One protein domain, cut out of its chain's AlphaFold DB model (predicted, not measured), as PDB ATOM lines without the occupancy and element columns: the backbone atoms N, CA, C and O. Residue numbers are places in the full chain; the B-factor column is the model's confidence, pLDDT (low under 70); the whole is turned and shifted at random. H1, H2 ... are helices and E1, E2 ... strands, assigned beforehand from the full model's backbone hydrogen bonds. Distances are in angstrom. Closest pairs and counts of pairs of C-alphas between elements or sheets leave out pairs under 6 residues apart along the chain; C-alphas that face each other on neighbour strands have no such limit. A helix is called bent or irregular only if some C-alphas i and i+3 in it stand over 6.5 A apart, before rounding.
ATOM      1  N   CYS A 356     151.408 173.050 122.693       53.38
ATOM      2  CA  CYS A 356     150.318 173.306 123.655       53.38
ATOM      3  C   CYS A 356     149.403 174.483 123.233       53.38
ATOM      4  O   CYS A 356     148.628 174.979 124.047       53.38
ATOM      5  N   THR A 357     149.498 174.994 121.992       54.00
ATOM      6  CA  THR A 357     148.892 176.291 121.591       54.00
ATOM      7  C   THR A 357     147.497 176.213 120.961       54.00
ATOM      8  O   THR A 357     146.923 177.261 120.652       54.00
ATOM      9  N   LEU A 358     146.885 175.028 120.824       59.59
ATOM     10  CA  LEU A 358     145.492 174.934 120.347       59.59
ATOM     11  C   LEU A 358     144.533 175.695 121.275       59.59
ATOM     12  O   LEU A 358     143.572 176.296 120.806       59.59
ATOM     13  N   TYR A 359     144.847 175.757 122.572       58.12
ATOM     14  CA  TYR A 359     144.060 176.525 123.533       58.12
ATOM     15  C   TYR A 359     144.054 178.027 123.220       58.12
ATOM     16  O   TYR A 359     142.993 178.636 123.207       58.12
ATOM     17  N   SER A 360     145.210 178.636 122.927       61.41
ATOM     18  CA  SER A 360     145.266 180.068 122.591       61.41
ATOM     19  C   SER A 360     144.503 180.389 121.305       61.41
ATOM     20  O   SER A 360     143.825 181.408 121.235       61.41
ATOM     21  N   ALA A 361     144.555 179.501 120.307       65.31
ATOM     22  CA  ALA A 361     143.765 179.657 119.089       65.31
ATOM     23  C   ALA A 361     142.255 179.518 119.373       65.31
ATOM     24  O   ALA A 361     141.456 180.280 118.828       65.31
ATOM     25  N   ALA A 362     141.867 178.592 120.256       65.06
ATOM     26  CA  ALA A 362     140.482 178.411 120.682       65.06
ATOM     27  C   ALA A 362     139.964 179.617 121.486       65.06
ATOM     28  O   ALA A 362     138.841 180.060 121.267       65.06
ATOM     29  N   ASP A 363     140.783 180.194 122.364       68.31
ATOM     30  CA  ASP A 363     140.412 181.369 123.157       68.31
ATOM     31  C   ASP A 363     140.213 182.613 122.275       68.31
ATOM     32  O   ASP A 363     139.196 183.301 122.381       68.31
ATOM     33  N   ILE A 364     141.109 182.837 121.305       75.00
ATOM     34  CA  ILE A 364     140.957 183.886 120.281       75.00
ATOM     35  C   ILE A 364     139.665 183.680 119.475       75.00
ATOM     36  O   ILE A 364     138.942 184.642 119.199       75.00
ATOM     37  N   CYS A 365     139.351 182.433 119.122       75.62
ATOM     38  CA  CYS A 365     138.133 182.069 118.404       75.62
ATOM     39  C   CYS A 365     136.872 182.409 119.212       75.62
ATOM     40  O   CYS A 365     135.991 183.121 118.727       75.62
ATOM     41  N   VAL A 366     136.825 181.981 120.478       73.75
ATOM     42  CA  VAL A 366     135.716 182.263 121.399       73.75
ATOM     43  C   VAL A 366     135.552 183.767 121.619       73.75
ATOM     44  O   VAL A 366     134.424 184.263 121.619       73.75
ATOM     45  N   LYS A 367     136.656 184.508 121.768       79.75
ATOM     46  CA  LYS A 367     136.629 185.971 121.886       79.75
ATOM     47  C   LYS A 367     136.033 186.619 120.634       79.75
ATOM     48  O   LYS A 367     135.062 187.359 120.749       79.75
ATOM     49  N   SER A 368     136.519 186.247 119.449       80.50
ATOM     50  CA  SER A 368     135.999 186.730 118.160       80.50
ATOM     51  C   SER A 368     134.495 186.467 118.000       80.50
ATOM     52  O   SER A 368     133.760 187.324 117.504       80.50
ATOM     53  N   MET A 369     134.001 185.307 118.451       80.12
ATOM     54  CA  MET A 369     132.569 184.983 118.409       80.12
ATOM     55  C   MET A 369     131.744 185.836 119.363       80.12
ATOM     56  O   MET A 369     130.681 186.321 118.981       80.12
ATOM     57  N   LYS A 370     132.226 186.042 120.593       78.25
ATOM     58  CA  LYS A 370     131.558 186.909 121.571       78.25
ATOM     59  C   LYS A 370     131.483 188.348 121.073       78.25
ATOM     60  O   LYS A 370     130.412 188.944 121.150       78.25
ATOM     61  N   ASP A 371     132.577 188.866 120.521       83.81
ATOM     62  CA  ASP A 371     132.630 190.215 119.953       83.81
ATOM     63  C   ASP A 371     131.659 190.346 118.771       83.81
ATOM     64  O   ASP A 371     130.884 191.298 118.708       83.81
ATOM     65  N   SER A 372     131.601 189.335 117.894       82.44
ATOM     66  CA  SER A 372     130.654 189.308 116.770       82.44
ATOM     67  C   SER A 372     129.197 189.301 117.236       82.44
ATOM     68  O   SER A 372     128.391 190.071 116.730       82.44
ATOM     69  N   LEU A 373     128.844 188.481 118.234       80.44
ATOM     70  CA  LEU A 373     127.488 188.467 118.797       80.44
ATOM     71  C   LEU A 373     127.137 189.798 119.468       80.44
ATOM     72  O   LEU A 373     125.988 190.240 119.412       80.44
ATOM     73  N   LYS A 374     128.118 190.439 120.109       83.94
ATOM     74  CA  LYS A 374     127.930 191.739 120.746       83.94
ATOM     75  C   LYS A 374     127.600 192.819 119.725       83.94
ATOM     76  O   LYS A 374     126.581 193.487 119.869       83.94
ATOM     77  N   GLU A 375     128.417 192.937 118.687       85.06
ATOM     78  CA  GLU A 375     128.244 193.950 117.648       85.06
ATOM     79  C   GLU A 375     127.031 193.681 116.754       85.06
ATOM     80  O   GLU A 375     126.233 194.584 116.504       85.06
ATOM     81  N   ASP A 376     126.863 192.439 116.301       83.44
ATOM     82  CA  ASP A 376     125.829 192.095 115.329       83.44
ATOM     83  C   ASP A 376     124.449 191.902 115.982       83.44
ATOM     84  O   ASP A 376     123.446 192.009 115.286       83.44
ATOM     85  N   ILE A 377     124.349 191.635 117.293       83.25
ATOM     86  CA  ILE A 377     123.060 191.372 117.961       83.25
ATOM     87  C   ILE A 377     122.883 192.218 119.226       83.25
ATOM     88  O   ILE A 377     121.913 192.971 119.323       83.25
ATOM     89  N   PHE A 378     123.784 192.108 120.211       82.00
ATOM     90  CA  PHE A 378     123.518 192.667 121.543       82.00
ATOM     91  C   PHE A 378     123.413 194.199 121.561       82.00
ATOM     92  O   PHE A 378     122.492 194.743 122.170       82.00
ATOM     93  N   ASN A 379     124.280 194.890 120.821       85.06
ATOM     94  CA  ASN A 379     124.280 196.352 120.711       85.06
ATOM     95  C   ASN A 379     123.019 196.902 120.012       85.06
ATOM     96  O   ASN A 379     122.718 198.093 120.115       85.06
ATOM     97  N   LEU A 380     122.267 196.056 119.298       83.94
ATOM     98  CA  LEU A 380     121.042 196.453 118.606       83.94
ATOM     99  C   LEU A 380     119.796 196.376 119.499       83.94
ATOM    100  O   LEU A 380     118.792 197.000 119.154       83.94
ATOM    101  N   TYR A 381     119.835 195.672 120.640       81.44
ATOM    102  CA  TYR A 381     118.637 195.442 121.463       81.44
ATOM    103  C   TYR A 381     118.023 196.721 122.017       81.44
ATOM    104  O   TYR A 381     116.812 196.878 121.924       81.44
ATOM    105  N   GLU A 382     118.815 197.649 122.558       82.38
ATOM    106  CA  GLU A 382     118.260 198.891 123.120       82.38
ATOM    107  C   GLU A 382     117.502 199.697 122.058       82.38
ATOM    108  O   GLU A 382     116.392 200.177 122.294       82.38
ATOM    109  N   ARG A 383     118.057 199.772 120.842       83.31
ATOM    110  CA  ARG A 383     117.415 200.449 119.705       83.31
ATOM    111  C   ARG A 383     116.189 199.685 119.204       83.31
ATOM    112  O   ARG A 383     115.187 200.306 118.853       83.31
ATOM    113  N   ALA A 384     116.248 198.355 119.205       84.62
ATOM    114  CA  ALA A 384     115.130 197.495 118.838       84.62
ATOM    115  C   ALA A 384     113.952 197.650 119.815       84.62
ATOM    116  O   ALA A 384     112.811 197.796 119.380       84.62
ATOM    117  N   VAL A 385     114.227 197.692 121.123       85.75
ATOM    118  CA  VAL A 385     113.223 197.908 122.176       85.75
ATOM    119  C   VAL A 385     112.616 199.304 122.069       85.75
ATOM    120  O   VAL A 385     111.395 199.433 122.120       85.75
ATOM    121  N   ALA A 386     113.430 200.341 121.846       86.25
ATOM    122  CA  ALA A 386     112.931 201.702 121.644       86.25
ATOM    123  C   ALA A 386     111.997 201.799 120.421       86.25
ATOM    124  O   ALA A 386     110.909 202.366 120.514       86.25
ATOM    125  N   SER A 387     112.373 201.181 119.294       84.31
ATOM    126  CA  SER A 387     111.525 201.148 118.094       84.31
ATOM    127  C   SER A 387     110.243 200.330 118.300       84.31
ATOM    128  O   SER A 387     109.183 200.703 117.793       84.31
ATOM    129  N   ALA A 388     110.308 199.231 119.056       87.69
ATOM    130  CA  ALA A 388     109.135 198.436 119.405       87.69
ATOM    131  C   ALA A 388     108.176 199.201 120.325       87.69
ATOM    132  O   ALA A 388     106.966 199.167 120.109       87.69
ATOM    133  N   ALA A 389     108.705 199.945 121.299       88.75
ATOM    134  CA  ALA A 389     107.913 200.793 122.183       88.75
ATOM    135  C   ALA A 389     107.154 201.875 121.397       88.75
ATOM    136  O   ALA A 389     105.956 202.050 121.614       88.75
ATOM    137  N   GLU A 390     107.800 202.530 120.428       89.62
ATOM    138  CA  GLU A 390     107.162 203.526 119.553       89.62
ATOM    139  C   GLU A 390     106.022 202.922 118.713       89.62
ATOM    140  O   GLU A 390     104.938 203.500 118.601       89.62
ATOM    141  N   LYS A 391     106.234 201.723 118.155       88.94
ATOM    142  CA  LYS A 391     105.246 201.033 117.307       88.94
ATOM    143  C   LYS A 391     104.145 200.325 118.097       88.94
ATOM    144  O   LYS A 391     103.101 200.021 117.524       88.94
ATOM    145  N   SER A 392     104.334 200.101 119.398       88.44
ATOM    146  CA  SER A 392     103.412 199.329 120.240       88.44
ATOM    147  C   SER A 392     101.975 199.858 120.202       88.44
ATOM    148  O   SER A 392     101.038 199.078 120.055       88.44
ATOM    149  N   LEU A 393     101.787 201.182 120.241       87.62
ATOM    150  CA  LEU A 393     100.460 201.803 120.185       87.62
ATOM    151  C   LEU A 393      99.760 201.557 118.842       87.62
ATOM    152  O   LEU A 393      98.551 201.334 118.815       87.62
ATOM    153  N   GLN A 394     100.513 201.558 117.738       89.81
ATOM    154  CA  GLN A 394      99.980 201.245 116.412       89.81
ATOM    155  C   GLN A 394      99.604 199.763 116.313       89.81
ATOM    156  O   GLN A 394      98.517 199.448 115.836       89.81
ATOM    157  N   THR A 395     100.446 198.863 116.830       87.50
ATOM    158  CA  THR A 395     100.151 197.424 116.897       87.50
ATOM    159  C   THR A 395      98.880 197.157 117.705       87.50
ATOM    160  O   THR A 395      97.980 196.479 117.215       87.50
ATOM    161  N   VAL A 396      98.746 197.747 118.898       88.06
ATOM    162  CA  VAL A 396      97.561 197.586 119.759       88.06
ATOM    163  C   VAL A 396      96.301 198.147 119.092       88.06
ATOM    164  O   VAL A 396      95.221 197.577 119.243       88.06
ATOM    165  N   ALA A 397      96.419 199.228 118.313       87.06
ATOM    166  CA  ALA A 397      95.290 199.792 117.578       87.06
ATOM    167  C   ALA A 397      94.709 198.810 116.544       87.06
ATOM    168  O   ALA A 397      93.496 198.787 116.354       87.06
ATOM    169  N   THR A 398      95.529 197.937 115.938       85.94
ATOM    170  CA  THR A 398      95.038 196.894 115.011       85.94
ATOM    171  C   THR A 398      94.147 195.851 115.689       85.94
ATOM    172  O   THR A 398      93.360 195.171 115.031       85.94
ATOM    173  N   TRP A 399      94.223 195.733 117.017       87.62
ATOM    174  CA  TRP A 399      93.405 194.803 117.791       87.62
ATOM    175  C   TRP A 399      92.010 195.351 118.107       87.62
ATOM    176  O   TRP A 399      91.160 194.593 118.577       87.62
ATOM    177  N   ALA A 400      91.755 196.642 117.862       81.56
ATOM    178  CA  ALA A 400      90.495 197.305 118.200       81.56
ATOM    179  C   ALA A 400      89.282 196.725 117.448       81.56
ATOM    180  O   ALA A 400      88.173 196.726 117.981       81.56
ATOM    181  N   ASP A 401      89.499 196.162 116.257       82.06
ATOM    182  CA  ASP A 401      88.450 195.548 115.433       82.06
ATOM    183  C   ASP A 401      88.098 194.108 115.864       82.06
ATOM    184  O   ASP A 401      87.196 193.474 115.304       82.06
ATOM    185  N   LEU A 402      88.788 193.554 116.870       85.50
ATOM    186  CA  LEU A 402      88.492 192.220 117.386       85.50
ATOM    187  C   LEU A 402      87.193 192.220 118.197       85.50
ATOM    188  O   LEU A 402      86.994 193.004 119.124       85.50
ATOM    189  N   GLN A 403      86.328 191.241 117.923       84.94
ATOM    190  CA  GLN A 403      85.153 190.999 118.760       84.94
ATOM    191  C   GLN A 403      85.573 190.756 120.215       84.94
ATOM    192  O   GLN A 403      86.466 189.950 120.486       84.94
ATOM    193  N   TYR A 404      84.870 191.390 121.160       83.50
ATOM    194  CA  TYR A 404      85.199 191.356 122.591       83.50
ATOM    195  C   TYR A 404      85.423 189.937 123.144       83.50
ATOM    196  O   TYR A 404      86.356 189.709 123.912       83.50
ATOM    197  N   HIS A 405      84.615 188.954 122.728       81.19
ATOM    198  CA  HIS A 405      84.781 187.561 123.157       81.19
ATOM    199  C   HIS A 405      86.112 186.943 122.699       81.19
ATOM    200  O   HIS A 405      86.726 186.202 123.465       81.19
ATOM    201  N   THR A 406      86.583 187.281 121.495       83.75
ATOM    202  CA  THR A 406      87.875 186.837 120.953       83.75
ATOM    203  C   THR A 406      89.030 187.543 121.656       83.75
ATOM    204  O   THR A 406      89.955 186.874 122.105       83.75
ATOM    205  N   TYR A 407      88.948 188.864 121.841       84.19
ATOM    206  CA  TYR A 407      89.950 189.643 122.582       84.19
ATOM    207  C   TYR A 407      90.120 189.128 124.022       84.19
ATOM    208  O   TYR A 407      91.230 188.869 124.489       84.19
ATOM    209  N   LYS A 408      88.998 188.881 124.710       82.25
ATOM    210  CA  LYS A 408      88.968 188.304 126.059       82.25
ATOM    211  C   LYS A 408      89.565 186.897 126.111       82.25
ATOM    212  O   LYS A 408      90.217 186.562 127.096       82.25
ATOM    213  N   ALA A 409      89.331 186.071 125.091       81.38
ATOM    214  CA  ALA A 409      89.930 184.743 125.002       81.38
ATOM    215  C   ALA A 409      91.452 184.831 124.815       81.38
ATOM    216  O   ALA A 409      92.178 184.172 125.549       81.38
ATOM    217  N   ILE A 410      91.937 185.710 123.929       87.38
ATOM    218  CA  ILE A 410      93.376 185.955 123.733       87.38
ATOM    219  C   ILE A 410      94.047 186.361 125.054       87.38
ATOM    220  O   ILE A 410      95.049 185.763 125.437       87.38
ATOM    221  N   CYS A 411      93.457 187.304 125.796       85.69
ATOM    222  CA  CYS A 411      94.001 187.747 127.085       85.69
ATOM    223  C   CYS A 411      94.002 186.645 128.159       85.69
ATOM    224  O   CYS A 411      94.884 186.621 129.007       85.69
ATOM    225  N   ARG A 412      93.024 185.727 128.141       86.06
ATOM    226  CA  ARG A 412      92.948 184.594 129.085       86.06
ATOM    227  C   ARG A 412      93.914 183.457 128.771       86.06
ATOM    228  O   ARG A 412      94.130 182.610 129.629       86.06
ATOM    229  N   HIS A 413      94.438 183.426 127.553       86.75
ATOM    230  CA  HIS A 413      95.417 182.445 127.099       86.75
ATOM    231  C   HIS A 413      96.794 183.093 126.909       86.75
ATOM    232  O   HIS A 413      97.500 182.793 125.947       86.75
ATOM    233  N   ASP A 414      97.146 184.030 127.795       87.50
ATOM    234  CA  ASP A 414      98.461 184.677 127.846       87.50
ATOM    235  C   ASP A 414      98.907 185.262 126.496       87.50
ATOM    236  O   ASP A 414     100.058 185.140 126.077       87.50
ATOM    237  N   GLY A 415      97.967 185.862 125.761       85.56
ATOM    238  CA  GLY A 415      98.232 186.497 124.473       85.56
ATOM    239  C   GLY A 415      98.260 185.544 123.275       85.56
ATOM    240  O   GLY A 415      98.516 186.009 122.167       85.56
ATOM    241  N   ARG A 416      97.985 184.240 123.442       89.56
ATOM    242  CA  ARG A 416      97.983 183.240 122.357       89.56
ATOM    243  C   ARG A 416      96.647 182.517 122.267       89.56
ATOM    244  O   ARG A 416      96.290 181.747 123.149       89.56
ATOM    245  N   TYR A 417      95.919 182.683 121.169       88.38
ATOM    246  CA  TYR A 417      94.626 182.018 121.013       88.38
ATOM    247  C   TYR A 417      94.306 181.714 119.556       88.38
ATOM    248  O   TYR A 417      94.535 182.528 118.666       88.38
ATOM    249  N   ARG A 418      93.726 180.537 119.314       88.69
ATOM    250  CA  ARG A 418      93.327 180.082 117.982       88.69
ATOM    251  C   ARG A 418      91.828 179.841 117.943       88.69
ATOM    252  O   ARG A 418      91.293 179.108 118.768       88.69
ATOM    253  N   ASN A 419      91.165 180.425 116.952       84.38
ATOM    254  CA  ASN A 419      89.770 180.143 116.631       84.38
ATOM    255  C   ASN A 419      89.670 179.439 115.263       84.38
ATOM    256  O   ASN A 419      90.678 179.144 114.618       84.38
ATOM    257  N   SER A 420      88.449 179.140 114.817       81.44
ATOM    258  CA  SER A 420      88.198 178.451 113.543       81.44
ATOM    259  C   SER A 420      88.561 179.271 112.297       81.44
ATOM    260  O   SER A 420      88.659 178.698 111.216       81.44
ATOM    261  N   ARG A 421      88.753 180.590 112.428       79.12
ATOM    262  CA  ARG A 421      89.056 181.518 111.326       79.12
ATOM    263  C   ARG A 421      90.515 181.985 111.301       79.12
ATOM    264  O   ARG A 421      91.035 182.214 110.217       79.12
ATOM    265  N   ALA A 422      91.166 182.140 112.453       83.44
ATOM    266  CA  ALA A 422      92.513 182.692 112.576       83.44
ATOM    267  C   ALA A 422      93.221 182.258 113.872       83.44
ATOM    268  O   ALA A 422      92.600 181.865 114.864       83.44
ATOM    269  N   SER A 423      94.550 182.357 113.853       88.75
ATOM    270  CA  SER A 423      95.409 182.256 115.034       88.75
ATOM    271  C   SER A 423      95.898 183.654 115.404       88.75
ATOM    272  O   SER A 423      96.370 184.374 114.531       88.75
ATOM    273  N   HIS A 424      95.795 184.025 116.677       89.38
ATOM    274  CA  HIS A 424      96.161 185.340 117.205       89.38
ATOM    275  C   HIS A 424      97.295 185.198 118.225       89.38
ATOM    276  O   HIS A 424      97.246 184.306 119.081       89.38
ATOM    277  N   ASN A 425      98.310 186.062 118.139       91.69
ATOM    278  CA  ASN A 425      99.470 186.033 119.025       91.69
ATOM    279  C   ASN A 425      99.956 187.452 119.358       91.69
ATOM    280  O   ASN A 425     100.902 187.941 118.750       91.69
ATOM    281  N   PHE A 426      99.354 188.078 120.371       90.94
ATOM    282  CA  PHE A 426      99.711 189.437 120.804       90.94
ATOM    283  C   PHE A 426     101.177 189.554 121.225       90.94
ATOM    284  O   PHE A 426     101.799 190.592 121.016       90.94
ATOM    285  N   ASN A 427     101.750 188.479 121.772       90.12
ATOM    286  CA  ASN A 427     103.161 188.468 122.150       90.12
ATOM    287  C   ASN A 427     104.069 188.561 120.921       90.12
ATOM    288  O   ASN A 427     105.085 189.242 120.968       90.12
ATOM    289  N   PHE A 428     103.712 187.877 119.829       88.19
ATOM    290  CA  PHE A 428     104.452 187.993 118.576       88.19
ATOM    291  C   PHE A 428     104.233 189.363 117.946       88.19
ATOM    292  O   PHE A 428     105.214 189.999 117.606       88.19
ATOM    293  N   ASP A 429     102.996 189.854 117.878       88.12
ATOM    294  CA  ASP A 429     102.690 191.157 117.276       88.12
ATOM    295  C   ASP A 429     103.466 192.306 117.961       88.12
ATOM    296  O   ASP A 429     103.952 193.225 117.301       88.12
ATOM    297  N   LEU A 430     103.632 192.249 119.290       86.81
ATOM    298  CA  LEU A 430     104.426 193.226 120.049       86.81
ATOM    299  C   LEU A 430     105.944 193.011 119.935       86.81
ATOM    300  O   LEU A 430     106.703 193.974 120.033       86.81
ATOM    301  N   ALA A 431     106.399 191.771 119.746       84.31
ATOM    302  CA  ALA A 431     107.819 191.434 119.629       84.31
ATOM    303  C   ALA A 431     108.341 191.473 118.179       84.31
ATOM    304  O   ALA A 431     109.546 191.573 117.963       84.31
ATOM    305  N   GLU A 432     107.462 191.434 117.178       87.56
ATOM    306  CA  GLU A 432     107.782 191.467 115.748       87.56
ATOM    307  C   GLU A 432     108.674 192.659 115.365       87.56
ATOM    308  O   GLU A 432     109.662 192.445 114.655       87.56
ATOM    309  N   PRO A 433     108.446 193.890 115.867       86.88
ATOM    310  CA  PRO A 433     109.358 194.998 115.614       86.88
ATOM    311  C   PRO A 433     110.785 194.731 116.102       86.88
ATOM    312  O   PRO A 433     111.729 195.137 115.431       86.88
ATOM    313  N   ILE A 434     110.947 194.024 117.228       83.81
ATOM    314  CA  ILE A 434     112.260 193.643 117.763       83.81
ATOM    315  C   ILE A 434     112.903 192.616 116.832       83.81
ATOM    316  O   ILE A 434     114.038 192.821 116.407       83.81
ATOM    317  N   TYR A 435     112.170 191.561 116.458       81.56
ATOM    318  CA  TYR A 435     112.659 190.519 115.547       81.56
ATOM    319  C   TYR A 435     113.095 191.080 114.191       81.56
ATOM    320  O   TYR A 435     114.172 190.739 113.707       81.56
ATOM    321  N   ASN A 436     112.308 191.983 113.605       83.69
ATOM    322  CA  ASN A 436     112.641 192.625 112.333       83.69
ATOM    323  C   ASN A 436     113.884 193.516 112.437       83.69
ATOM    324  O   ASN A 436     114.648 193.622 111.480       83.69
ATOM    325  N   TYR A 437     114.103 194.141 113.596       81.19
ATOM    326  CA  TYR A 437     115.252 195.010 113.828       81.19
ATOM    327  C   TYR A 437     116.552 194.217 114.026       81.19
ATOM    328  O   TYR A 437     117.589 194.591 113.485       81.19
ATOM    329  N   ILE A 438     116.500 193.109 114.776       83.25
ATOM    330  CA  ILE A 438     117.674 192.261 115.043       83.25
ATOM    331  C   ILE A 438     117.915 191.207 113.958       83.25
ATOM    332  O   ILE A 438     118.987 190.614 113.924       83.25
ATOM    333  N   GLY A 439     116.943 190.949 113.078       82.88
ATOM    334  CA  GLY A 439     116.980 189.836 112.127       82.88
ATOM    335  C   GLY A 439     118.169 189.878 111.166       82.88
ATOM    336  O   GLY A 439     118.808 188.854 110.937       82.88
ATOM    337  N   THR A 440     118.526 191.063 110.664       83.88
ATOM    338  CA  THR A 440     119.697 191.247 109.788       83.88
ATOM    339  C   THR A 440     121.008 190.973 110.523       83.88
ATOM    340  O   THR A 440     121.904 190.319 109.988       83.88
ATOM    341  N   GLY A 441     121.105 191.430 111.770       81.75
ATOM    342  CA  GLY A 441     122.228 191.178 112.661       81.75
ATOM    343  C   GLY A 441     122.366 189.705 113.046       81.75
ATOM    344  O   GLY A 441     123.449 189.130 112.971       81.75
ATOM    345  N   TRP A 442     121.245 189.056 113.352       83.12
ATOM    346  CA  TRP A 442     121.163 187.625 113.621       83.12
ATOM    347  C   TRP A 442     121.632 186.796 112.424       83.12
ATOM    348  O   TRP A 442     122.466 185.901 112.562       83.12
ATOM    349  N   GLU A 443     121.125 187.108 111.231       84.94
ATOM    350  CA  GLU A 443     121.521 186.426 110.004       84.94
ATOM    351  C   GLU A 443     123.021 186.589 109.744       84.94
ATOM    352  O   GLU A 443     123.710 185.601 109.499       84.94
ATOM    353  N   LYS A 444     123.549 187.809 109.871       84.94
ATOM    354  CA  LYS A 444     124.977 188.094 109.709       84.94
ATOM    355  C   LYS A 444     125.836 187.326 110.719       84.94
ATOM    356  O   LYS A 444     126.806 186.679 110.318       84.94
ATOM    357  N   ALA A 445     125.466 187.346 111.999       79.38
ATOM    358  CA  ALA A 445     126.208 186.674 113.056       79.38
ATOM    359  C   ALA A 445     126.327 185.166 112.787       79.38
ATOM    360  O   ALA A 445     127.432 184.623 112.763       79.38
ATOM    361  N   PHE A 446     125.202 184.495 112.530       80.44
ATOM    362  CA  PHE A 446     125.161 183.036 112.418       80.44
ATOM    363  C   PHE A 446     125.490 182.500 111.019       80.44
ATOM    364  O   PHE A 446     126.030 181.402 110.922       80.44
ATOM    365  N   ARG A 447     125.215 183.243 109.935       81.38
ATOM    366  CA  ARG A 447     125.559 182.805 108.567       81.38
ATOM    367  C   ARG A 447     126.968 183.191 108.135       81.38
ATOM    368  O   ARG A 447     127.504 182.538 107.247       81.38
ATOM    369  N   ALA A 448     127.563 184.231 108.723       83.62
ATOM    370  CA  ALA A 448     128.863 184.740 108.290       83.62
ATOM    371  C   ALA A 448     129.886 184.845 109.432       83.62
ATOM    372  O   ALA A 448     130.931 184.198 109.368       83.62
ATOM    373  N   SER A 449     129.611 185.626 110.482       82.31
ATOM    374  CA  SER A 449     130.624 186.012 111.481       82.31
ATOM    375  C   SER A 449     131.136 184.834 112.331       82.31
ATOM    376  O   SER A 449     132.349 184.663 112.505       82.31
ATOM    377  N   LEU A 450     130.232 183.992 112.845       79.75
ATOM    378  CA  LEU A 450     130.579 182.808 113.642       79.75
ATOM    379  C   LEU A 450     131.275 181.730 112.792       79.75
ATOM    380  O   LEU A 450     132.384 181.334 113.165       79.75
ATOM    381  N   PRO A 451     130.722 181.306 111.633       82.38
ATOM    382  CA  PRO A 451     131.398 180.364 110.739       82.38
ATOM    383  C   PRO A 451     132.794 180.834 110.316       82.38
ATOM    384  O   PRO A 451     133.744 180.057 110.353       82.38
ATOM    385  N   ALA A 452     132.966 182.123 110.001       83.56
ATOM    386  CA  ALA A 452     134.273 182.674 109.639       83.56
ATOM    387  C   ALA A 452     135.277 182.685 110.807       83.56
ATOM    388  O   ALA A 452     136.490 182.635 110.589       83.56
ATOM    389  N   SER A 453     134.803 182.784 112.051       78.12
ATOM    390  CA  SER A 453     135.654 182.666 113.243       78.12
ATOM    391  C   SER A 453     136.085 181.212 113.468       78.12
ATOM    392  O   SER A 453     137.275 180.960 113.658       78.12
ATOM    393  N   PHE A 454     135.160 180.254 113.328       76.12
ATOM    394  CA  PHE A 454     135.472 178.820 113.361       76.12
ATOM    395  C   PHE A 454     136.457 178.411 112.259       76.12
ATOM    396  O   PHE A 454     137.458 177.763 112.551       76.12
ATOM    397  N   ALA A 455     136.239 178.842 111.015       78.62
ATOM    398  CA  ALA A 455     137.129 178.534 109.894       78.62
ATOM    399  C   ALA A 455     138.564 179.051 110.121       78.62
ATOM    400  O   ALA A 455     139.537 178.371 109.806       78.62
ATOM    401  N   ARG A 456     138.718 180.238 110.727       80.81
ATOM    402  CA  ARG A 456     140.040 180.782 111.090       80.81
ATOM    403  C   ARG A 456     140.742 179.953 112.164       80.81
ATOM    404  O   ARG A 456     141.945 179.716 112.048       80.81
ATOM    405  N   PHE A 457     140.011 179.509 113.185       78.19
ATOM    406  CA  PHE A 457     140.547 178.589 114.190       78.19
ATOM    407  C   PHE A 457     141.012 177.280 113.554       78.19
ATOM    408  O   PHE A 457     142.140 176.863 113.796       78.19
ATOM    409  N   MET A 458     140.180 176.701 112.690       70.56
ATOM    410  CA  MET A 458     140.474 175.467 111.969       70.56
ATOM    411  C   MET A 458     141.755 175.564 111.142       70.56
ATOM    412  O   MET A 458     142.660 174.762 111.341       70.56
ATOM    413  N   ASN A 459     141.890 176.603 110.317       76.62
ATOM    414  CA  ASN A 459     143.107 176.827 109.531       76.62
ATOM    415  C   ASN A 459     144.347 177.010 110.421       76.62
ATOM    416  O   ASN A 459     145.437 176.550 110.086       76.62
ATOM    417  N   THR A 460     144.194 177.683 111.564       72.81
ATOM    418  CA  THR A 460     145.297 177.883 112.516       72.81
ATOM    419  C   THR A 460     145.708 176.565 113.168       72.81
ATOM    420  O   THR A 460     146.899 176.307 113.311       72.81
ATOM    421  N   ALA A 461     144.735 175.734 113.551       66.12
ATOM    422  CA  ALA A 461     144.959 174.414 114.123       66.12
ATOM    423  C   ALA A 461     145.634 173.478 113.113       66.12
ATOM    424  O   ALA A 461     146.647 172.867 113.440       66.12
ATOM    425  N   GLU A 462     145.126 173.422 111.883       69.31
ATOM    426  CA  GLU A 462     145.684 172.607 110.803       69.31
ATOM    427  C   GLU A 462     147.132 173.003 110.497       69.31
ATOM    428  O   GLU A 462     148.023 172.162 110.555       69.31
ATOM    429  N   MET A 463     147.403 174.296 110.282       72.62
ATOM    430  CA  MET A 463     148.757 174.786 110.001       72.62
ATOM    431  C   MET A 463     149.735 174.454 111.135       72.62
ATOM    432  O   MET A 463     150.870 174.057 110.889       72.62
ATOM    433  N   ALA A 464     149.283 174.579 112.381       65.19
ATOM    434  CA  ALA A 464     150.059 174.223 113.558       65.19
ATOM    435  C   ALA A 464     150.413 172.729 113.631       65.19
ATOM    436  O   ALA A 464     151.548 172.379 113.959       65.19
ATOM    437  N   ILE A 465     149.448 171.852 113.353       64.94
ATOM    438  CA  ILE A 465     149.653 170.402 113.405       64.94
ATOM    439  C   ILE A 465     150.548 169.958 112.243       64.94
ATOM    440  O   ILE A 465     151.466 169.169 112.457       64.94
ATOM    441  N   THR A 466     150.346 170.509 111.043       68.44
ATOM    442  CA  THR A 466     151.201 170.243 109.877       68.44
ATOM    443  C   THR A 466     152.646 170.655 110.145       68.44
ATOM    444  O   THR A 466     153.553 169.851 109.951       68.44
ATOM    445  N   GLN A 467     152.872 171.851 110.698       68.31
ATOM    446  CA  GLN A 467     154.214 172.300 111.091       68.31
ATOM    447  C   GLN A 467     154.849 171.388 112.147       68.31
ATOM    448  O   GLN A 467     156.036 171.080 112.069       68.31
ATOM    449  N   PHE A 468     154.071 170.935 113.136       64.25
ATOM    450  CA  PHE A 468     154.557 169.978 114.132       64.25
ATOM    451  C   PHE A 468     154.968 168.648 113.488       64.25
ATOM    452  O   PHE A 468     156.024 168.107 113.822       64.25
ATOM    453  N   HIS A 469     154.159 168.136 112.561       64.81
ATOM    454  CA  HIS A 469     154.445 166.905 111.838       64.81
ATOM    455  C   HIS A 469     155.723 167.022 111.004       64.81
ATOM    456  O   HIS A 469     156.632 166.216 111.192       64.81
ATOM    457  N   GLU A 470     155.836 168.056 110.166       66.94
ATOM    458  CA  GLU A 470     157.022 168.313 109.338       66.94
ATOM    459  C   GLU A 470     158.297 168.364 110.187       66.94
ATOM    460  O   GLU A 470     159.279 167.687 109.884       66.94
ATOM    461  N   HIS A 471     158.258 169.087 111.307       63.97
ATOM    462  CA  HIS A 471     159.419 169.260 112.176       63.97
ATOM    463  C   HIS A 471     159.769 167.988 112.968       63.97
ATOM    464  O   HIS A 471     160.941 167.666 113.165       63.97
ATOM    465  N   THR A 472     158.762 167.224 113.406       59.94
ATOM    466  CA  THR A 472     158.966 165.932 114.084       59.94
ATOM    467  C   THR A 472     159.564 164.906 113.125       59.94
ATOM    468  O   THR A 472     160.480 164.172 113.502       59.94
ATOM    469  N   VAL A 473     159.089 164.873 111.877       62.72
ATOM    470  CA  VAL A 473     159.635 164.022 110.813       62.72
ATOM    471  C   VAL A 473     161.066 164.443 110.476       62.72
ATOM    472  O   VAL A 473     161.933 163.579 110.386       62.72
ATOM    473  N   GLU A 474     161.362 165.739 110.364       63.50
ATOM    474  CA  GLU A 474     162.720 166.242 110.110       63.50
ATOM    475  C   GLU A 474     163.709 165.837 111.219       63.50
ATOM    476  O   GLU A 474     164.761 165.265 110.927       63.50
ATOM    477  N   ILE A 475     163.347 166.020 112.494       57.31
ATOM    478  CA  ILE A 475     164.180 165.599 113.637       57.31
ATOM    479  C   ILE A 475     164.366 164.080 113.666       57.31
ATOM    480  O   ILE A 475     165.480 163.595 113.883       57.31
ATOM    481  N   SER A 476     163.293 163.322 113.426       55.34
ATOM    482  CA  SER A 476     163.337 161.856 113.406       55.34
ATOM    483  C   SER A 476     164.218 161.343 112.261       55.34
ATOM    484  O   SER A 476     164.991 160.409 112.452       55.34
ATOM    485  N   ARG A 477     164.194 162.009 111.098       57.12
ATOM    486  CA  ARG A 477     165.026 161.692 109.927       57.12
ATOM    487  C   ARG A 477     166.514 161.938 110.173       57.12
ATOM    488  O   ARG A 477     167.344 161.210 109.639       57.12
ATOM    489  N   ILE A 478     166.853 162.957 110.963       53.91
ATOM    490  CA  ILE A 478     168.243 163.294 111.309       53.91
ATOM    491  C   ILE A 478     168.808 162.327 112.367       53.91
ATOM    492  O   ILE A 478     170.020 162.123 112.415       53.91
ATOM    493  N   ARG A 479     167.964 161.737 113.228       50.94
ATOM    494  CA  ARG A 479     168.425 161.088 114.473       50.94
ATOM    495  C   ARG A 479     168.065 159.607 114.636       50.94
ATOM    496  O   ARG A 479     168.672 158.953 115.482       50.94
ATOM    497  N   MET A 480     167.146 159.051 113.844       50.53
ATOM    498  CA  MET A 480     166.827 157.619 113.870       50.53
ATOM    499  C   MET A 480     167.733 156.831 112.915       50.53
ATOM    500  O   MET A 480     167.771 157.087 111.717       50.53
ATOM    501  N   SER A 481     168.462 155.846 113.447       46.62
ATOM    502  CA  SER A 481     169.437 155.043 112.690       46.62
ATOM    503  C   SER A 481     168.813 153.908 111.857       46.62
ATOM    504  O   SER A 481     169.507 153.339 111.016       46.62
ATOM    505  N   ASN A 482     167.533 153.580 112.084       53.59
ATOM    506  CA  ASN A 482     166.802 152.500 111.412       53.59
ATOM    507  C   ASN A 482     165.694 153.060 110.484       53.59
ATOM    508  O   ASN A 482     164.755 153.686 110.984       53.59
ATOM    509  N   PRO A 483     165.763 152.826 109.157       56.34
ATOM    510  CA  PRO A 483     164.763 153.294 108.191       56.34
ATOM    511  C   PRO A 483     163.344 152.758 108.430       56.34
ATOM    512  O   PRO A 483     162.378 153.468 108.145       56.34
ATOM    513  N   ASP A 484     163.208 151.540 108.962       57.00
ATOM    514  CA  ASP A 484     161.903 150.888 109.154       57.00
ATOM    515  C   ASP A 484     161.120 151.507 110.325       57.00
ATOM    516  O   ASP A 484     159.911 151.733 110.225       57.00
ATOM    517  N   ASP A 485     161.813 151.870 111.409       51.53
ATOM    518  CA  ASP A 485     161.205 152.535 112.570       51.53
ATOM    519  C   ASP A 485     160.772 153.971 112.232       51.53
ATOM    520  O   ASP A 485     159.731 154.442 112.699       51.53
ATOM    521  N   PHE A 486     161.540 154.655 111.375       56.81
ATOM    522  CA  PHE A 486     161.187 155.969 110.839       56.81
ATOM    523  C   PHE A 486     159.937 155.901 109.948       56.81
ATOM    524  O   PHE A 486     159.015 156.695 110.130       56.81
ATOM    525  N   ALA A 487     159.870 154.926 109.033       60.69
ATOM    526  CA  ALA A 487     158.711 154.729 108.162       60.69
ATOM    527  C   ALA A 487     157.433 154.423 108.962       60.69
ATOM    528  O   ALA A 487     156.367 154.962 108.665       60.69
ATOM    529  N   PHE A 488     157.542 153.619 110.026       60.41
ATOM    530  CA  PHE A 488     156.422 153.307 110.913       60.41
ATOM    531  C   PHE A 488     155.930 154.527 111.713       60.41
ATOM    532  O   PHE A 488     154.722 154.748 111.832       60.41
ATOM    533  N   LEU A 489     156.846 155.342 112.250       55.38
ATOM    534  CA  LEU A 489     156.504 156.585 112.952       55.38
ATOM    535  C   LEU A 489     155.869 157.616 112.018       55.38
ATOM    536  O   LEU A 489     154.859 158.219 112.383       55.38
ATOM    537  N   GLN A 490     156.418 157.777 110.814       61.72
ATOM    538  CA  GLN A 490     155.865 158.660 109.794       61.72
ATOM    539  C   GLN A 490     154.429 158.247 109.435       61.72
ATOM    540  O   GLN A 490     153.519 159.068 109.536       61.72
ATOM    541  N   GLN A 491     154.204 156.963 109.137       67.50
ATOM    542  CA  GLN A 491     152.879 156.440 108.793       67.50
ATOM    543  C   GLN A 491     151.862 156.616 109.936       67.50
ATOM    544  O   GLN A 491     150.709 156.983 109.701       67.50
ATOM    545  N   ARG A 492     152.271 156.392 111.195       63.62
ATOM    546  CA  ARG A 492     151.405 156.617 112.366       63.62
ATOM    547  C   ARG A 492     151.041 158.084 112.558       63.62
ATOM    548  O   ARG A 492     149.903 158.377 112.928       63.62
ATOM    549  N   LEU A 493     151.995 158.990 112.352       58.75
ATOM    550  CA  LEU A 493     151.752 160.424 112.478       58.75
ATOM    551  C   LEU A 493     150.825 160.927 111.366       58.75
ATOM    552  O   LEU A 493     149.907 161.677 111.676       58.75
ATOM    553  N   GLU A 494     151.011 160.474 110.122       65.00
ATOM    554  CA  GLU A 494     150.122 160.782 108.988       65.00
ATOM    555  C   GLU A 494     148.688 160.296 109.257       65.00
ATOM    556  O   GLU A 494     147.745 161.079 109.167       65.00
ATOM    557  N   THR A 495     148.528 159.048 109.714       69.62
ATOM    558  CA  THR A 495     147.209 158.475 110.058       69.62
ATOM    559  C   THR A 495     146.512 159.274 111.167       69.62
ATOM    560  O   THR A 495     145.328 159.587 111.070       69.62
ATOM    561  N   SER A 496     147.251 159.661 112.213       55.84
ATOM    562  CA  SER A 496     146.694 160.438 113.335       55.84
ATOM    563  C   SER A 496     146.267 161.849 112.904       55.84
ATOM    564  O   SER A 496     145.298 162.396 113.426       55.84
ATOM    565  N   LEU A 497     146.987 162.446 111.951       61.06
ATOM    566  CA  LEU A 497     146.660 163.741 111.349       61.06
ATOM    567  C   LEU A 497     145.361 163.665 110.534       61.06
ATOM    568  O   LEU A 497     144.510 164.549 110.652       61.06
ATOM    569  N   GLU A 498     145.187 162.599 109.750       68.38
ATOM    570  CA  GLU A 498     143.971 162.349 108.971       68.38
ATOM    571  C   GLU A 498     142.746 162.094 109.860       68.38
ATOM    572  O   GLU A 498     141.690 162.682 109.623       68.38
ATOM    573  N   GLU A 499     142.879 161.297 110.926       67.81
ATOM    574  CA  GLU A 499     141.801 161.055 111.900       67.81
ATOM    575  C   GLU A 499     141.349 162.346 112.597       67.81
ATOM    576  O   GLU A 499     140.152 162.588 112.800       67.81
ATOM    577  N   LEU A 500     142.306 163.206 112.945       58.84
ATOM    578  CA  LEU A 500     142.027 164.483 113.589       58.84
ATOM    579  C   LEU A 500     141.331 165.450 112.619       58.84
ATOM    580  O   LEU A 500     140.354 166.098 112.993       58.84
ATOM    581  N   ARG A 501     141.780 165.503 111.358       62.06
ATOM    582  CA  ARG A 501     141.132 166.278 110.292       62.06
ATOM    583  C   ARG A 501     139.695 165.812 110.051       62.06
ATOM    584  O   ARG A 501     138.793 166.643 110.002       62.06
ATOM    585  N   PHE A 502     139.473 164.501 109.978       67.25
ATOM    586  CA  PHE A 502     138.139 163.921 109.828       67.25
ATOM    587  C   PHE A 502     137.219 164.288 111.001       67.25
ATOM    588  O   PHE A 502     136.085 164.718 110.795       67.25
ATOM    589  N   SER A 503     137.731 164.206 112.233       59.34
ATOM    590  CA  SER A 503     136.988 164.596 113.441       59.34
ATOM    591  C   SER A 503     136.574 166.072 113.414       59.34
ATOM    592  O   SER A 503     135.481 166.427 113.853       59.34
ATOM    593  N   PHE A 504     137.424 166.947 112.875       57.31
ATOM    594  CA  PHE A 504     137.095 168.358 112.716       57.31
ATOM    595  C   PHE A 504     136.060 168.626 111.616       57.31
ATOM    596  O   PHE A 504     135.164 169.449 111.810       57.31
ATOM    597  N   GLU A 505     136.155 167.934 110.480       61.44
ATOM    598  CA  GLU A 505     135.167 168.024 109.398       61.44
ATOM    599  C   GLU A 505     133.783 167.528 109.861       61.44
ATOM    600  O   GLU A 505     132.766 168.137 109.524       61.44
ATOM    601  N   GLU A 506     133.728 166.498 110.715       65.31
ATOM    602  CA  GLU A 506     132.481 166.009 111.317       65.31
ATOM    603  C   GLU A 506     131.822 167.051 112.238       65.31
ATOM    604  O   GLU A 506     130.600 167.214 112.217       65.31
ATOM    605  N   VAL A 507     132.613 167.787 113.025       53.03
ATOM    606  CA  VAL A 507     132.104 168.856 113.901       53.03
ATOM    607  C   VAL A 507     131.540 170.029 113.095       53.03
ATOM    608  O   VAL A 507     130.564 170.626 113.527       53.03
ATOM    609  N   LEU A 508     132.106 170.348 111.928       50.97
ATOM    610  CA  LEU A 508     131.598 171.412 111.047       50.97
ATOM    611  C   LEU A 508     130.295 171.040 110.325       50.97
ATOM    612  O   LEU A 508     129.553 171.926 109.902       50.97
ATOM    613  N   ALA A 509     130.038 169.744 110.144       54.25
ATOM    614  CA  ALA A 509     128.838 169.244 109.478       54.25
ATOM    615  C   ALA A 509     127.608 169.164 110.405       54.25
ATOM    616  O   ALA A 509     126.494 168.977 109.909       54.25
ATOM    617  N   ARG A 510     127.805 169.276 111.726       44.34
ATOM    618  CA  ARG A 510     126.761 169.262 112.764       44.34
ATOM    619  C   ARG A 510     126.428 170.675 113.221       44.34
ATOM    620  O   ARG A 510     125.232 170.906 113.504       44.34
TER     621      ARG A 510
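Overview. This is residues 356 to 510 of the 510 residues of the protein "Putative tat pathway signal sequence protein" of Togninia minima (strain UCR-PA7) (UniProt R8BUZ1). A long, slender helical structure is built along one long bent helix, H4, with H2 packed along its first arm, H4a, H1 running on over the bend to pack on residues 450 to 461 of its second arm, H4b, and H5 folding back beside H4b as a helical hairpin. At the end away from that hairpin's turn, H3 and the small strand hairpin E1 and E2 make a head. The printed part has 155 residues, with five named helices and two named strands in the order H1 H2 H3 E1 E2 H4 H5; the class is mostly helix, and the sheet, E1 - E2, is antiparallel. The whole is extended, with a radius of gyration of the C-alphas of 27.9 A and spans of 92 by 33 by 19 A.

Arrangement. Strands E1, residues 416 to 418, and E2, residues 423 to 425, form an antiparallel hairpin, with N 417 and O 424 3.0 A apart and N 424 and O 417 2.8 A apart, within hydrogen-bond range. The closest C-alphas of H3, residues 404 to 412, and E1 are those of Ile 410 and Tyr 417, 4.9 A apart. By its hydrogen bonds H4, residues 426 to 479, was assigned as one helix, but it is bent: C-alphas 447 and 450 are 7.1 A apart, and its arms H4a, residues 426 to 447, and H4b, residues 450 to 479, stand at a shallow tilt of 29 degrees. H4a is irregular, with C-alphas 437 and 440 7.1 A apart, and has a kink of 61 degrees near residue 437. H2, residues 378 to 401, is only just irregular, with C-alphas 379 and 382 7.0 A apart. H2 touches residues 429 to 438 of H4a at a shallow tilt of 32 degrees, opposite ways, closest at the C-alphas of Ala 384 and Ile 434, 4.9 A. H1, residues 358 to 376, touches residues 450 to 461 of H4b, closest at the C-alphas of Met 369 and Leu 450, 5.6 A. H4b and H5, residues 483 to 509, form a helical hairpin and touch, closest at the C-alphas of Val 473 and Gln 490, 6.6 A, at a shallow tilt of 4 degrees. H1 and H5 are apart. Every O i to N i+4 pair is within hydrogen-bond range in H1, H3, H4b and H5, but 13 of 20 are in H2 and 14 of 18 in H4a.

Along the chain. E1 begins at C-alpha 416, (97.983, 183.240, 122.357). H4a measures 29.4 A and H4b 43.6 A from first to last C-alpha, H5 39.3 A, H2 35.7 A and H1 26.6 A. H1 begins at C-alpha 358, (145.492, 174.934, 120.347), and H5 ends at C-alpha 509, (128.838, 169.244, 109.478).

Size, cuts and confidence. The C-alphas farthest apart, those of Tyr 404 and Ser 481, are 92.3 A apart. Residues 400 to 405 and 478 to 484 stand free. The printed part has no cut, and its links are tight. Mean pLDDT of the printed part is 75.0; residues 356 to 363, 461 to 462 and 464 to 510 are under 70.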